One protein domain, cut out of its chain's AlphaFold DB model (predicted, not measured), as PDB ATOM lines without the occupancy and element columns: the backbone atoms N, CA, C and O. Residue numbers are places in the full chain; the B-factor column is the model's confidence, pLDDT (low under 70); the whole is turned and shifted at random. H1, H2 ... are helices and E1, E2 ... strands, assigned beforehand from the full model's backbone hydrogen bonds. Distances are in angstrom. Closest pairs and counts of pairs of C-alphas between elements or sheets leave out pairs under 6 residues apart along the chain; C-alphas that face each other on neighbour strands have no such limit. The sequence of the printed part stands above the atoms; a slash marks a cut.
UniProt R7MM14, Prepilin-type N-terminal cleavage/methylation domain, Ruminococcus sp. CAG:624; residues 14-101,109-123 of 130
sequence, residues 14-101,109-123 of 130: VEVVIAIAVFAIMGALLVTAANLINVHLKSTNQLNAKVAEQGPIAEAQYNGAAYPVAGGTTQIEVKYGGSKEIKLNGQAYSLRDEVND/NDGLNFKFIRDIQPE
ATOM      1  N   VAL A  14      36.719   2.056  49.147       90.81
ATOM      2  CA  VAL A  14      35.914   3.259  49.404       90.81
ATOM      3  C   VAL A  14      36.299   4.400  48.459       90.81
ATOM      4  O   VAL A  14      35.422   5.040  47.886       90.81
ATOM      5  N   GLU A  15      37.596   4.625  48.236       88.44
ATOM      6  CA  GLU A  15      38.072   5.656  47.304       88.44
ATOM      7  C   GLU A  15      37.641   5.360  45.861       88.44
ATOM      8  O   GLU A  15      37.267   6.283  45.139       88.44
ATOM      9  N   VAL A  16      37.636   4.087  45.443       92.12
ATOM     10  CA  VAL A  16      37.154   3.681  44.109       92.12
ATOM     11  C   VAL A  16      35.661   3.983  43.950       92.12
ATOM     12  O   VAL A  16      35.254   4.546  42.936       92.12
ATOM     13  N   VAL A  17      34.844   3.661  44.957       93.25
ATOM     14  CA  VAL A  17      33.395   3.921  44.926       93.25
ATOM     15  C   VAL A  17      33.107   5.421  44.842       93.25
ATOM     16  O   VAL A  17      32.286   5.845  44.029       93.25
ATOM     17  N   ILE A  18      33.821   6.238  45.624       93.88
ATOM     18  CA  ILE A  18      33.680   7.701  45.586       93.88
ATOM     19  C   ILE A  18      34.102   8.249  44.215       93.88
ATOM     20  O   ILE A  18      33.397   9.084  43.650       93.88
ATOM     21  N   ALA A  19      35.206   7.758  43.645       93.69
ATOM     22  CA  ALA A  19      35.672   8.188  42.328       93.69
ATOM     23  C   ALA A  19      34.646   7.886  41.220       93.69
ATOM     24  O   ALA A  19      34.390   8.742  40.374       93.69
ATOM     25  N   ILE A  20      34.011   6.709  41.255       94.44
ATOM     26  CA  ILE A  20      32.957   6.335  40.299       94.44
ATOM     27  C   ILE A  20      31.724   7.227  40.466       94.44
ATOM     28  O   ILE A  20      31.164   7.676  39.468       94.44
ATOM     29  N   ALA A  21      31.318   7.530  41.702       95.19
ATOM     30  CA  ALA A  21      30.171   8.401  41.958       95.19
ATOM     31  C   ALA A  21      30.391   9.815  41.394       95.19
ATOM     32  O   ALA A  21      29.529  10.346  40.693       95.19
ATOM     33  N   VAL A  22      31.568  10.404  41.629       95.75
ATOM     34  CA  VAL A  22      31.919  11.722  41.075       95.75
ATOM     35  C   VAL A  22      31.987  11.673  39.548       95.75
ATOM     36  O   VAL A  22      31.476  12.573  38.883       95.75
ATOM     37  N   PHE A  23      32.562  10.610  38.980       95.88
ATOM     38  CA  PHE A  23      32.630  10.437  37.530       95.88
ATOM     39  C   PHE A  23      31.238  10.329  36.895       95.88
ATOM     40  O   PHE A  23      30.983  10.961  35.873       95.88
ATOM     41  N   ALA A  24      30.314   9.600  37.525       95.94
ATOM     42  CA  ALA A  24      28.937   9.474  37.057       95.94
ATOM     43  C   ALA A  24      28.196  10.821  37.074       95.94
ATOM     44  O   ALA A  24      27.524  11.161  36.101       95.94
ATOM     45  N   ILE A  25      28.364  11.616  38.138       96.06
ATOM     46  CA  ILE A  25      27.771  12.959  38.235       96.06
ATOM     47  C   ILE A  25      28.325  13.865  37.130       96.06
ATOM     48  O   ILE A  25      27.556  14.509  36.418       96.06
ATOM     49  N   MET A  26      29.645  13.878  36.935       95.50
ATOM     50  CA  MET A  26      30.275  14.676  35.880       95.50
ATOM     51  C   MET A  26      29.829  14.235  34.481       95.50
ATOM     52  O   MET A  26      29.541  15.078  33.633       95.50
ATOM     53  N   GLY A  27      29.706  12.927  34.249       96.00
ATOM     54  CA  GLY A  27      29.183  12.380  32.999       96.00
ATOM     55  C   GLY A  27      27.746  12.822  32.727       96.00
ATOM     56  O   GLY A  27      27.444  13.278  31.626       96.00
ATOM     57  N   ALA A  28      26.872  12.768  33.735       94.44
ATOM     58  CA  ALA A  28      25.489  13.224  33.608       94.44
ATOM     59  C   ALA A  28      25.411  14.721  33.270       94.44
ATOM     60  O   ALA A  28      24.687  15.108  32.351       94.44
ATOM     61  N   LEU A  29      26.209  15.556  33.944       94.25
ATOM     62  CA  LEU A  29      26.271  16.992  33.663       94.25
ATOM     63  C   LEU A  29      26.704  17.270  32.218       94.25
ATOM     64  O   LEU A  29      26.054  18.053  31.527       94.25
ATOM     65  N   LEU A  30      27.737  16.583  31.723       95.12
ATOM     66  CA  LEU A  30      28.196  16.738  30.339       95.12
ATOM     67  C   LEU A  30      27.123  16.348  29.318       95.12
ATOM     68  O   LEU A  30      26.921  17.074  28.346       95.12
ATOM     69  N   VAL A  31      26.403  15.247  29.547       95.31
ATOM     70  CA  VAL A  31      25.313  14.812  28.657       95.31
ATOM     71  C   VAL A  31      24.177  15.836  28.644       95.31
ATOM     72  O   VAL A  31      23.691  16.196  27.573       95.31
ATOM     73  N   THR A  32      23.780  16.358  29.808       92.00
ATOM     74  CA  THR A  32      22.724  17.383  29.876       92.00
ATOM     75  C   THR A  32      23.125  18.674  29.164       92.00
ATOM     76  O   THR A  32      22.332  19.212  28.391       92.00
ATOM     77  N   ALA A  33      24.367  19.133  29.342       90.88
ATOM     78  CA  ALA A  33      24.882  20.313  28.658       90.88
ATOM     79  C   ALA A  33      24.951  20.108  27.136       90.88
ATOM     80  O   ALA A  33      24.525  20.979  26.379       90.88
ATOM     81  N   ALA A  34      25.425  18.944  26.680       90.50
ATOM     82  CA  ALA A  34      25.474  18.611  25.258       90.50
ATOM     83  C   ALA A  34      24.074  18.589  24.624       90.50
ATOM     84  O   ALA A  34      23.879  19.138  23.541       90.50
ATOM     85  N   ASN A  35      23.081  18.021  25.317       89.44
ATOM     86  CA  ASN A  35      21.698  18.016  24.844       89.44
ATOM     87  C   ASN A  35      21.118  19.431  24.741       89.44
ATOM     88  O   ASN A  35      20.522  19.762  23.719       89.44
ATOM     89  N   LEU A  36      21.340  20.282  25.747       85.75
ATOM     90  CA  LEU A  36      20.900  21.681  25.708       85.75
ATOM     91  C   LEU A  36      21.514  22.437  24.524       85.75
ATOM     92  O   LEU A  36      20.804  23.126  23.792       85.75
ATOM     93  N   ILE A  37      22.818  22.270  24.289       87.25
ATOM     94  CA  ILE A  37      23.511  22.894  23.153       87.25
ATOM     95  C   ILE A  37      22.926  22.403  21.825       87.25
ATOM     96  O   ILE A  37      22.663  23.215  20.940       87.25
ATOM     97  N   ASN A  38      22.672  21.100  21.684       84.75
ATOM     98  CA  ASN A  38      22.094  20.539  20.462       84.75
ATOM     99  C   ASN A  38      20.704  21.113  20.160       84.75
ATOM    100  O   ASN A  38      20.428  21.469  19.011       84.75
ATOM    101  N   VAL A  39      19.852  21.263  21.179       81.50
ATOM    102  CA  VAL A  39      18.526  21.885  21.029       81.50
ATOM    103  C   VAL A  39      18.663  23.344  20.585       81.50
ATOM    104  O   VAL A  39      18.007  23.762  19.628       81.50
ATOM    105  N   HIS A  40      19.571  24.109  21.201       83.50
ATOM    106  CA  HIS A  40      19.819  25.500  20.816       83.50
ATOM    107  C   HIS A  40      20.375  25.647  19.394       83.50
ATOM    108  O   HIS A  40      19.944  26.541  18.664       83.50
ATOM    109  N   LEU A  41      21.291  24.773  18.971       84.38
ATOM    110  CA  LEU A  41      21.834  24.775  17.610       84.38
ATOM    111  C   LEU A  41      20.755  24.454  16.573       84.38
ATOM    112  O   LEU A  41      20.655  25.147  15.561       84.38
ATOM    113  N   LYS A  42      19.917  23.441  16.833       81.88
ATOM    114  CA  LYS A  42      18.795  23.071  15.956       81.88
ATOM    115  C   LYS A  42      17.818  24.241  15.804       81.88
ATOM    116  O   LYS A  42      17.487  24.605  14.677       81.88
ATOM    117  N   SER A  43      17.438  24.869  16.918       77.31
ATOM    118  CA  SER A  43      16.563  26.048  16.931       77.31
ATOM    119  C   SER A  43      17.182  27.228  16.170       77.31
ATOM    120  O   SER A  43      16.547  27.791  15.283       77.31
ATOM    121  N   THR A  44      18.454  27.550  16.422       81.38
ATOM    122  CA  THR A  44      19.151  28.668  15.756       81.38
ATOM    123  C   THR A  44      19.266  28.459  14.249       81.38
ATOM    124  O   THR A  44      19.028  29.385  13.478       81.38
ATOM    125  N   ASN A  45      19.592  27.243  13.802       82.94
ATOM    126  CA  ASN A  45      19.696  26.935  12.376       82.94
ATOM    127  C   ASN A  45      18.354  27.088  11.658       82.94
ATOM    128  O   ASN A  45      18.307  27.642  10.561       82.94
ATOM    129  N   GLN A  46      17.265  26.640  12.281       78.69
ATOM    130  CA  GLN A  46      15.928  26.833  11.729       78.69
ATOM    131  C   GLN A  46      15.529  28.307  11.712       78.69
ATOM    132  O   GLN A  46      14.999  28.767  10.706       78.69
ATOM    133  N   LEU A  47      15.830  29.069  12.768       80.19
ATOM    134  CA  LEU A  47      15.568  30.507  12.793       80.19
ATOM    135  C   LEU A  47      16.342  31.243  11.706       80.19
ATOM    136  O   LEU A  47      15.751  32.034  10.984       80.19
ATOM    137  N   ASN A  48      17.624  30.932  11.519       83.62
ATOM    138  CA  ASN A  48      18.417  31.503  10.434       83.62
ATOM    139  C   ASN A  48      17.829  31.163   9.057       83.62
ATOM    140  O   ASN A  48      17.775  32.033   8.192       83.62
ATOM    141  N   ALA A  49      17.344  29.932   8.861       80.88
ATOM    142  CA  ALA A  49      16.662  29.547   7.628       80.88
ATOM    143  C   ALA A  49      15.347  30.323   7.433       80.88
ATOM    144  O   ALA A  49      15.117  30.857   6.349       80.88
ATOM    145  N   LYS A  50      14.524  30.457   8.488       76.31
ATOM    146  CA  LYS A  50      13.280  31.243   8.447       76.31
ATOM    147  C   LYS A  50      13.572  32.718   8.162       76.31
ATOM    148  O   LYS A  50      12.917  33.289   7.306       76.31
ATOM    149  N   VAL A  51      14.579  33.329   8.787       81.88
ATOM    150  CA  VAL A  51      14.983  34.725   8.528       81.88
ATOM    151  C   VAL A  51      15.454  34.904   7.081       81.88
ATOM    152  O   VAL A  51      15.067  35.872   6.433       81.88
ATOM    153  N   ALA A  52      16.261  33.977   6.557       82.38
ATOM    154  CA  ALA A  52      16.774  34.059   5.189       82.38
ATOM    155  C   ALA A  52      15.666  33.926   4.127       82.38
ATOM    156  O   ALA A  52      15.717  34.608   3.106       82.38
ATOM    157  N   GLU A  53      14.668  33.071   4.367       77.06
ATOM    158  CA  GLU A  53      13.524  32.882   3.467       77.06
ATOM    159  C   GLU A  53      12.480  33.998   3.627       77.06
ATOM    160  O   GLU A  53      12.044  34.603   2.649       77.06
ATOM    161  N   GLN A  54      12.077  34.286   4.864       74.25
ATOM    162  CA  GLN A  54      10.946  35.158   5.178       74.25
ATOM    163  C   GLN A  54      11.335  36.639   5.248       74.25
ATOM    164  O   GLN A  54      10.481  37.486   5.008       74.25
ATOM    165  N   GLY A  55      12.595  36.977   5.537       76.06
ATOM    166  CA  GLY A  55      13.072  38.361   5.638       76.06
ATOM    167  C   GLY A  55      12.798  39.183   4.372       76.06
ATOM    168  O   GLY A  55      12.066  40.170   4.454       76.06
ATOM    169  N   PRO A  56      13.269  38.747   3.188       74.50
ATOM    170  CA  PRO A  56      12.999  39.456   1.937       74.50
ATOM    171  C   PRO A  56      11.504  39.558   1.606       74.50
ATOM    172  O   PRO A  56      11.055  40.565   1.067       74.50
ATOM    173  N   ILE A  57      10.708  38.535   1.941       71.62
ATOM    174  CA  ILE A  57       9.264  38.510   1.661       71.62
ATOM    175  C   ILE A  57       8.506  39.461   2.607       71.62
ATOM    176  O   ILE A  57       7.551  40.119   2.187       71.62
ATOM    177  N   ALA A  58       8.948  39.574   3.865       69.12
ATOM    178  CA  ALA A  58       8.392  40.496   4.853       69.12
ATOM    179  C   ALA A  58       8.670  41.951   4.465       69.12
ATOM    180  O   ALA A  58       7.763  42.783   4.506       69.12
ATOM    181  N   GLU A  59       9.902  42.242   4.042       70.75
ATOM    182  CA  GLU A  59      10.301  43.563   3.550       70.75
ATOM    183  C   GLU A  59       9.570  43.938   2.259       70.75
ATOM    184  O   GLU A  59       9.111  45.069   2.114       70.75
ATOM    185  N   ALA A  60       9.393  42.978   1.346       70.00
ATOM    186  CA  ALA A  60       8.711  43.198   0.074       70.00
ATOM    187  C   ALA A  60       7.206  43.445   0.214       70.00
ATOM    188  O   ALA A  60       6.563  43.742  -0.791       70.00
ATOM    189  N   GLN A  61       6.643  43.304   1.423       62.31
ATOM    190  CA  GLN A  61       5.258  43.623   1.731       62.31
ATOM    191  C   GLN A  61       4.314  43.190   0.585       62.31
ATOM    192  O   GLN A  61       3.623  44.003  -0.027       62.31
ATOM    193  N   TYR A  62       4.132  41.870   0.433       59.84
ATOM    194  CA  TYR A  62       3.077  41.233  -0.384       59.84
ATOM    195  C   TYR A  62       3.247  41.418  -1.895       59.84
ATOM    196  O   TYR A  62       2.482  42.106  -2.564       59.84
ATOM    197  N   ASN A  63       4.223  40.692  -2.429       57.34
ATOM    198  CA  ASN A  63       4.198  40.234  -3.817       57.34
ATOM    199  C   ASN A  63       4.274  38.688  -3.892       57.34
ATOM    200  O   ASN A  63       4.744  38.130  -4.878       57.34
ATOM    201  N   GLY A  64       3.862  37.990  -2.819       58.09
ATOM    202  CA  GLY A  64       3.968  36.535  -2.644       58.09
ATOM    203  C   GLY A  64       3.062  35.993  -1.523       58.09
ATOM    204  O   GLY A  64       2.390  36.771  -0.849       58.09
ATOM    205  N   ALA A  65       3.032  34.663  -1.359       57.34
ATOM    206  CA  ALA A  65       2.114  33.905  -0.497       57.34
ATOM    207  C   ALA A  65       2.185  34.318   0.990       57.34
ATOM    208  O   ALA A  65       3.070  33.881   1.718       57.34
ATOM    209  N   ALA A  66       1.244  35.150   1.441       65.69
ATOM    210  CA  ALA A  66       1.046  35.499   2.845       65.69
ATOM    211  C   ALA A  66      -0.377  35.116   3.276       65.69
ATOM    212  O   ALA A  66      -1.317  35.219   2.486       65.69
ATOM    213  N   TYR A  67      -0.534  34.701   4.530       69.44
ATOM    214  CA  TYR A  67      -1.781  34.190   5.089       69.44
ATOM    215  C   TYR A  67      -2.329  35.177   6.131       69.44
ATOM    216  O   TYR A  67      -1.565  35.672   6.963       69.44
ATOM    217  N   PRO A  68      -3.629  35.523   6.100       69.25
ATOM    218  CA  PRO A  68      -4.218  36.396   7.110       69.25
ATOM    219  C   PRO A  68      -4.261  35.683   8.466       69.25
ATOM    220  O   PRO A  68      -4.719  34.546   8.563       69.25
ATOM    221  N   VAL A  69      -3.830  36.365   9.530       70.12
ATOM    222  CA  VAL A  69      -3.940  35.834  10.897       70.12
ATOM    223  C   VAL A  69      -5.399  35.946  11.348       70.12
ATOM    224  O   VAL A  69      -5.980  37.036  11.327       70.12
ATOM    225  N   ALA A  70      -6.013  34.829  11.748       60.72
ATOM    226  CA  ALA A  70      -7.406  34.797  12.198       60.72
ATOM    227  C   ALA A  70      -7.617  35.722  13.418       60.72
ATOM    228  O   ALA A  70      -6.912  35.610  14.418       60.72
ATOM    229  N   GLY A  71      -8.568  36.662  13.324       62.59
ATOM    230  CA  GLY A  71      -8.809  37.694  14.349       62.59
ATOM    231  C   GLY A  71      -7.798  38.854  14.358       62.59
ATOM    232  O   GLY A  71      -7.819  39.675  15.268       62.59
ATOM    233  N   GLY A  72      -6.914  38.925  13.359       60.88
ATOM    234  CA  GLY A  72      -5.703  39.751  13.336       60.88
ATOM    235  C   GLY A  72      -5.864  41.261  13.153       60.88
ATOM    236  O   GLY A  72      -4.973  41.867  12.565       60.88
ATOM    237  N   THR A  73      -6.926  41.902  13.640       64.19
ATOM    238  CA  THR A  73      -6.923  43.371  13.737       64.19
ATOM    239  C   THR A  73      -6.001  43.775  14.888       64.19
ATOM    240  O   THR A  73      -6.318  43.567  16.056       64.19
ATOM    241  N   THR A  74      -4.828  44.311  14.563       68.69
ATOM    242  CA  THR A  74      -3.837  44.785  15.537       68.69
ATOM    243  C   THR A  74      -3.878  46.307  15.603       68.69
ATOM    244  O   THR A  74      -3.902  46.976  14.569       68.69
ATOM    245  N   GLN A  75      -3.874  46.851  16.821       69.75
ATOM    246  CA  GLN A  75      -3.774  48.288  17.060       69.75
ATOM    247  C   GLN A  75      -2.298  48.694  17.167       69.75
ATOM    248  O   GLN A  75      -1.549  48.151  17.977       69.75
ATOM    249  N   ILE A  76      -1.887  49.651  16.342       71.69
ATOM    250  CA  ILE A  76      -0.573  50.289  16.376       71.69
ATOM    251  C   ILE A  76      -0.740  51.639  17.073       71.69
ATOM    252  O   ILE A  76      -1.494  52.497  16.610       71.69
ATOM    253  N   GLU A  77      -0.020  51.829  18.175       73.38
ATOM    254  CA  GLU A  77       0.019  53.084  18.923       73.38
ATOM    255  C   GLU A  77       1.231  53.915  18.479       73.38
ATOM    256  O   GLU A  77       2.381  53.546  18.724       73.38
ATOM    257  N   VAL A  78       0.988  55.044  17.807       75.81
ATOM    258  CA  VAL A  78       2.049  55.958  17.362       75.81
ATOM    259  C   VAL A  78       2.036  57.214  18.222       75.81
ATOM    260  O   VAL A  78       1.083  57.996  18.193       75.81
ATOM    261  N   LYS A  79       3.128  57.443  18.956       77.00
ATOM    262  CA  LYS A  79       3.344  58.682  19.717       77.00
ATOM    263  C   LYS A  79       4.073  59.701  18.857       77.00
ATOM    264  O   LYS A  79       5.160  59.425  18.355       77.00
ATOM    265  N   TYR A  80       3.514  60.901  18.729       75.94
ATOM    266  CA  TYR A  80       4.188  62.027  18.088       75.94
ATOM    267  C   TYR A  80       4.107  63.280  18.966       75.94
ATOM    268  O   TYR A  80       3.134  63.510  19.682       75.94
ATOM    269  N   GLY A  81       5.158  64.104  18.937       67.50
ATOM    270  CA  GLY A  81       5.157  65.391  19.642       67.50
ATOM    271  C   GLY A  81       4.994  65.282  21.165       67.50
ATOM    272  O   GLY A  81       4.256  66.063  21.757       67.50
ATOM    273  N   GLY A  82       5.642  64.299  21.798       68.12
ATOM    274  CA  GLY A  82       5.804  64.196  23.256       68.12
ATOM    275  C   GLY A  82       4.583  63.727  24.059       68.12
ATOM    276  O   GLY A  82       4.765  63.104  25.102       68.12
ATOM    277  N   SER A  83       3.352  63.985  23.607       65.31
ATOM    278  CA  SER A  83       2.135  63.577  24.341       65.31
ATOM    279  C   SER A  83       0.908  63.289  23.469       65.31
ATOM    280  O   SER A  83      -0.158  63.019  24.015       65.31
ATOM    281  N   LYS A  84       1.013  63.360  22.135       65.81
ATOM    282  CA  LYS A  84      -0.105  63.038  21.238       65.81
ATOM    283  C   LYS A  84       0.027  61.610  20.730       65.81
ATOM    284  O   LYS A  84       1.106  61.195  20.308       65.81
ATOM    285  N   GLU A  85      -1.081  60.886  20.761       72.38
ATOM    286  CA  GLU A  85      -1.169  59.481  20.382       72.38
ATOM    287  C   GLU A  85      -2.164  59.335  19.231       72.38
ATOM    288  O   GLU A  85      -3.247  59.923  19.259       72.38
ATOM    289  N   ILE A  86      -1.781  58.579  18.205       73.25
ATOM    290  CA  ILE A  86      -2.680  58.142  17.141       73.25
ATOM    291  C   ILE A  86      -2.754  56.624  17.214       73.25
ATOM    292  O   ILE A  86      -1.727  55.942  17.175       73.25
ATOM    293  N   LYS A  87      -3.981  56.114  17.293       75.38
ATOM    294  CA  LYS A  87      -4.280  54.690  17.212       75.38
ATOM    295  C   LYS A  87      -4.636  54.338  15.779       75.38
ATOM    296  O   LYS A  87      -5.522  54.947  15.174       75.38
ATOM    297  N   LEU A  88      -3.907  53.381  15.228       73.38
ATOM    298  CA  LEU A  88      -4.117  52.879  13.882       73.38
ATOM    299  C   LEU A  88      -4.507  51.407  13.971       73.38
ATOM    300  O   LEU A  88      -3.818  50.631  14.627       73.38
ATOM    301  N   ASN A  89      -5.582  51.012  13.304       78.19
ATOM    302  CA  ASN A  89      -5.983  49.613  13.213       78.19
ATOM    303  C   ASN A  89      -5.472  49.048  11.890       78.19
ATOM    304  O   ASN A  89      -5.627  49.689  10.856       78.19
ATOM    305  N   GLY A  90      -4.871  47.860  11.907       70.81
ATOM    306  CA  GLY A  90      -4.429  47.179  10.691       70.81
ATOM    307  C   GLY A  90      -4.581  45.667  10.791       70.81
ATOM    308  O   GLY A  90      -4.623  45.106  11.885       70.81
ATOM    309  N   GLN A  91      -4.673  45.001   9.645       74.38
ATOM    310  CA  GLN A  91      -4.781  43.548   9.559       74.38
ATOM    311  C   GLN A  91      -3.385  42.912   9.578       74.38
ATOM    312  O   GLN A  91      -2.500  43.303   8.818       74.38
ATOM    313  N   ALA A  92      -3.190  41.922  10.446       72.81
ATOM    314  CA  ALA A  92      -1.964  41.147  10.552       72.81
ATOM    315  C   ALA A  92      -1.956  39.965   9.569       72.81
ATOM    316  O   ALA A  92      -2.954  39.253   9.408       72.81
ATOM    317  N   TYR A  93      -0.793  39.742   8.962       72.69
ATOM    318  CA  TYR A  93      -0.502  38.660   8.027       72.69
ATOM    319  C   TYR A  93       0.758  37.910   8.470       72.69
ATOM    320  O   TYR A  93       1.715  38.544   8.922       72.69
ATOM    321  N   SER A  94       0.775  36.585   8.320       74.00
ATOM    322  CA  SER A  94       1.947  35.721   8.503       74.00
ATOM    323  C   SER A  94       2.466  35.225   7.150       74.00
ATOM    324  O   SER A  94       1.709  35.058   6.195       74.00
ATOM    325  N   LEU A  95       3.772  34.982   7.040       72.56
ATOM    326  CA  LEU A  95       4.385  34.518   5.785       72.56
ATOM    327  C   LEU A  95       4.298  33.007   5.545       72.56
ATOM    328  O   LEU A  95       4.513  32.546   4.430       72.56
ATOM    329  N   ARG A  96       3.951  32.231   6.572       68.31
ATOM    330  CA  ARG A  96       3.574  30.819   6.452       68.31
ATOM    331  C   ARG A  96       2.273  30.587   7.202       68.31
ATOM    332  O   ARG A  96       1.941  31.332   8.128       68.31
ATOM    333  N   ASP A  97       1.547  29.572   6.763       62.66
ATOM    334  CA  ASP A  97       0.301  29.147   7.381       62.66
ATOM    335  C   ASP A  97       0.585  28.571   8.775       62.66
ATOM    336  O   ASP A  97       1.167  27.497   8.903       62.66
ATOM    337  N   GLU A  98       0.190  29.297   9.822       58.62
ATOM    338  CA  GLU A  98       0.387  28.881  11.218       58.62
ATOM    339  C   GLU A  98      -0.414  27.623  11.580       58.62
ATOM    340  O   GLU A  98      -0.076  26.949  12.546       58.62
ATOM    341  N   VAL A  99      -1.460  27.294  10.814       55.47
ATOM    342  CA  VAL A  99      -2.322  26.128  11.061       55.47
ATOM    343  C   VAL A  99      -1.699  24.846  10.503       55.47
ATOM    344  O   VAL A  99      -1.960  23.762  11.021       55.47
ATOM    345  N   ASN A 100      -0.868  24.964   9.464       55.41
ATOM    346  CA  ASN A 100      -0.281  23.835   8.738       55.41
ATOM    347  C   ASN A 100       1.251  23.742   8.861       55.41
ATOM    348  O   ASN A 100       1.840  22.823   8.287       55.41
ATOM    349  N   ASP A 101       1.912  24.659   9.577       59.06
ATOM    350  CA  ASP A 101       3.337  24.517   9.902       59.06
ATOM    351  C   ASP A 101       3.479  23.338  10.889       59.06
ATOM    352  O   ASP A 101       2.829  23.343  11.941       59.06
ATOM    353  N   ASN A 109       8.737  26.746  20.598       53.00
ATOM    354  CA  ASN A 109       8.560  27.991  19.835       53.00
ATOM    355  C   ASN A 109       8.582  27.889  18.288       53.00
ATOM    356  O   ASN A 109       9.133  28.754  17.611       53.00
ATOM    357  N   ASP A 110       7.914  26.891  17.701       59.28
ATOM    358  CA  ASP A 110       7.712  26.814  16.238       59.28
ATOM    359  C   ASP A 110       6.835  27.955  15.651       59.28
ATOM    360  O   ASP A 110       6.838  28.228  14.452       59.28
ATOM    361  N   GLY A 111       6.160  28.727  16.511       60.53
ATOM    362  CA  GLY A 111       5.336  29.891  16.148       60.53
ATOM    363  C   GLY A 111       6.102  31.174  15.784       60.53
ATOM    364  O   GLY A 111       5.537  32.262  15.869       60.53
ATOM    365  N   LEU A 112       7.380  31.089  15.404       67.50
ATOM    366  CA  LEU A 112       8.250  32.241  15.102       67.50
ATOM    367  C   LEU A 112       8.179  32.708  13.635       67.50
ATOM    368  O   LEU A 112       9.130  33.285  13.108       67.50
ATOM    369  N   ASN A 113       7.055  32.457  12.962       72.56
ATOM    370  CA  ASN A 113       6.838  32.961  11.611       72.56
ATOM    371  C   ASN A 113       6.766  34.492  11.616       72.56
ATOM    372  O   ASN A 113       6.177  35.111  12.504       72.56
ATOM    373  N   PHE A 114       7.380  35.108  10.611       74.19
ATOM    374  CA  PHE A 114       7.405  36.553  10.449       74.19
ATOM    375  C   PHE A 114       5.996  37.066  10.157       74.19
ATOM    376  O   PHE A 114       5.253  36.480   9.360       74.19
ATOM    377  N   LYS A 115       5.652  38.181  10.805       76.62
ATOM    378  CA  LYS A 115       4.346  38.831  10.700       76.62
ATOM    379  C   LYS A 115       4.507  40.280  10.274       76.62
ATOM    380  O   LYS A 115       5.454  40.948  10.687       76.62
ATOM    381  N   PHE A 116       3.564  40.779   9.488       73.88
ATOM    382  CA  PHE A 116       3.490  42.189   9.109       73.88
ATOM    383  C   PHE A 116       2.044  42.691   9.160       73.88
ATOM    384  O   PHE A 116       1.101  41.897   9.148       73.88
ATOM    385  N   ILE A 117       1.872  44.013   9.232       76.25
ATOM    386  CA  ILE A 117       0.561  44.671   9.319       76.25
ATOM    387  C   ILE A 117       0.285  45.442   8.023       76.25
ATOM    388  O   ILE A 117       1.180  46.073   7.459       76.25
ATOM    389  N   ARG A 118      -0.958  45.372   7.547       69.88
ATOM    390  CA  ARG A 118      -1.485  46.002   6.328       69.88
ATOM    391  C   ARG A 118      -2.800  46.713   6.603       69.88
ATOM    392  O   ARG A 118      -3.359  46.582   7.687       69.88
ATOM    393  N   ASP A 119      -3.267  47.457   5.602       70.06
ATOM    394  CA  ASP A 119      -4.579  48.112   5.610       70.06
ATOM    395  C   ASP A 119      -4.779  48.983   6.849       70.06
ATOM    396  O   ASP A 119      -5.802  48.949   7.528       70.06
ATOM    397  N   ILE A 120      -3.726  49.744   7.154       71.69
ATOM    398  CA  ILE A 120      -3.653  50.603   8.323       71.69
ATOM    399  C   ILE A 120      -4.640  51.752   8.125       71.69
ATOM    400  O   ILE A 120      -4.441  52.613   7.265       71.69
ATOM    401  N   GLN A 121      -5.691  51.775   8.934       70.56
ATOM    402  CA  GLN A 121      -6.674  52.846   8.960       70.56
ATOM    403  C   GLN A 121      -6.651  53.553  10.320       70.56
ATOM    404  O   GLN A 121      -6.541  52.893  11.359       70.56
ATOM    405  N   PRO A 122      -6.740  54.896  10.347       64.19
ATOM    406  CA  PRO A 122      -6.905  55.618  11.597       64.19
ATOM    407  C   PRO A 122      -8.237  55.235  12.241       64.19
ATOM    408  O   PRO A 122      -9.255  55.105  11.557       64.19
ATOM    409  N   GLU A 123      -8.232  55.063  13.561       63.59
ATOM    410  CA  GLU A 123      -9.467  54.892  14.321       63.59
ATOM    411  C   GLU A 123     -10.378  56.115  14.063       63.59
ATOM    412  O   GLU A 123      -9.878  57.249  14.079       63.59
TER     413      GLU A 123
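Overview. This is residues 14 to 101 and 109 to 123 of the 130 residues of the protein "Prepilin-type N-terminal cleavage/methylation domain" of Ruminococcus sp. CAG:624 (UniProt R7MM14). A strongly twisted antiparallel sheet, E1 E2 E3, makes a small head on the long helix H1, whose residues 14 to 42 stick out. The printed part has 103 residues with one named helix, then three named strands, class mixed. It is extended, with a radius of gyration of the C-alphas of 23.8 A, spanning 77 by 38 by 23 A.

Arrangement. E1, residues 67 to 80, and E2, residues 84 to 94, are a hairpin, N 76 and O 88 being 2.8 A apart. E3, residues 115 to 122, is antiparallel to E2, with N 91 and O 118 at 2.8 A. H1, residues 14 to 59, only grazes the sheet; Ala 58 and Phe 116 have the closest C-alphas of H1 and E3, 6.7 A apart. In H1, 40 of 42 O i to N i+4 pairs are within hydrogen-bond range.

Along the chain. H1 measures 66.2 A from C-alpha 14 (35.914, 3.259, 49.404), and E1 31.3 A. E3 ends at C-alpha 122 (-6.905, 55.618, 11.597).

Size, cuts and confidence. C-alphas 101 and 109 are 11.7 A apart across the cut; residues 61 to 68 are under pLDDT 70.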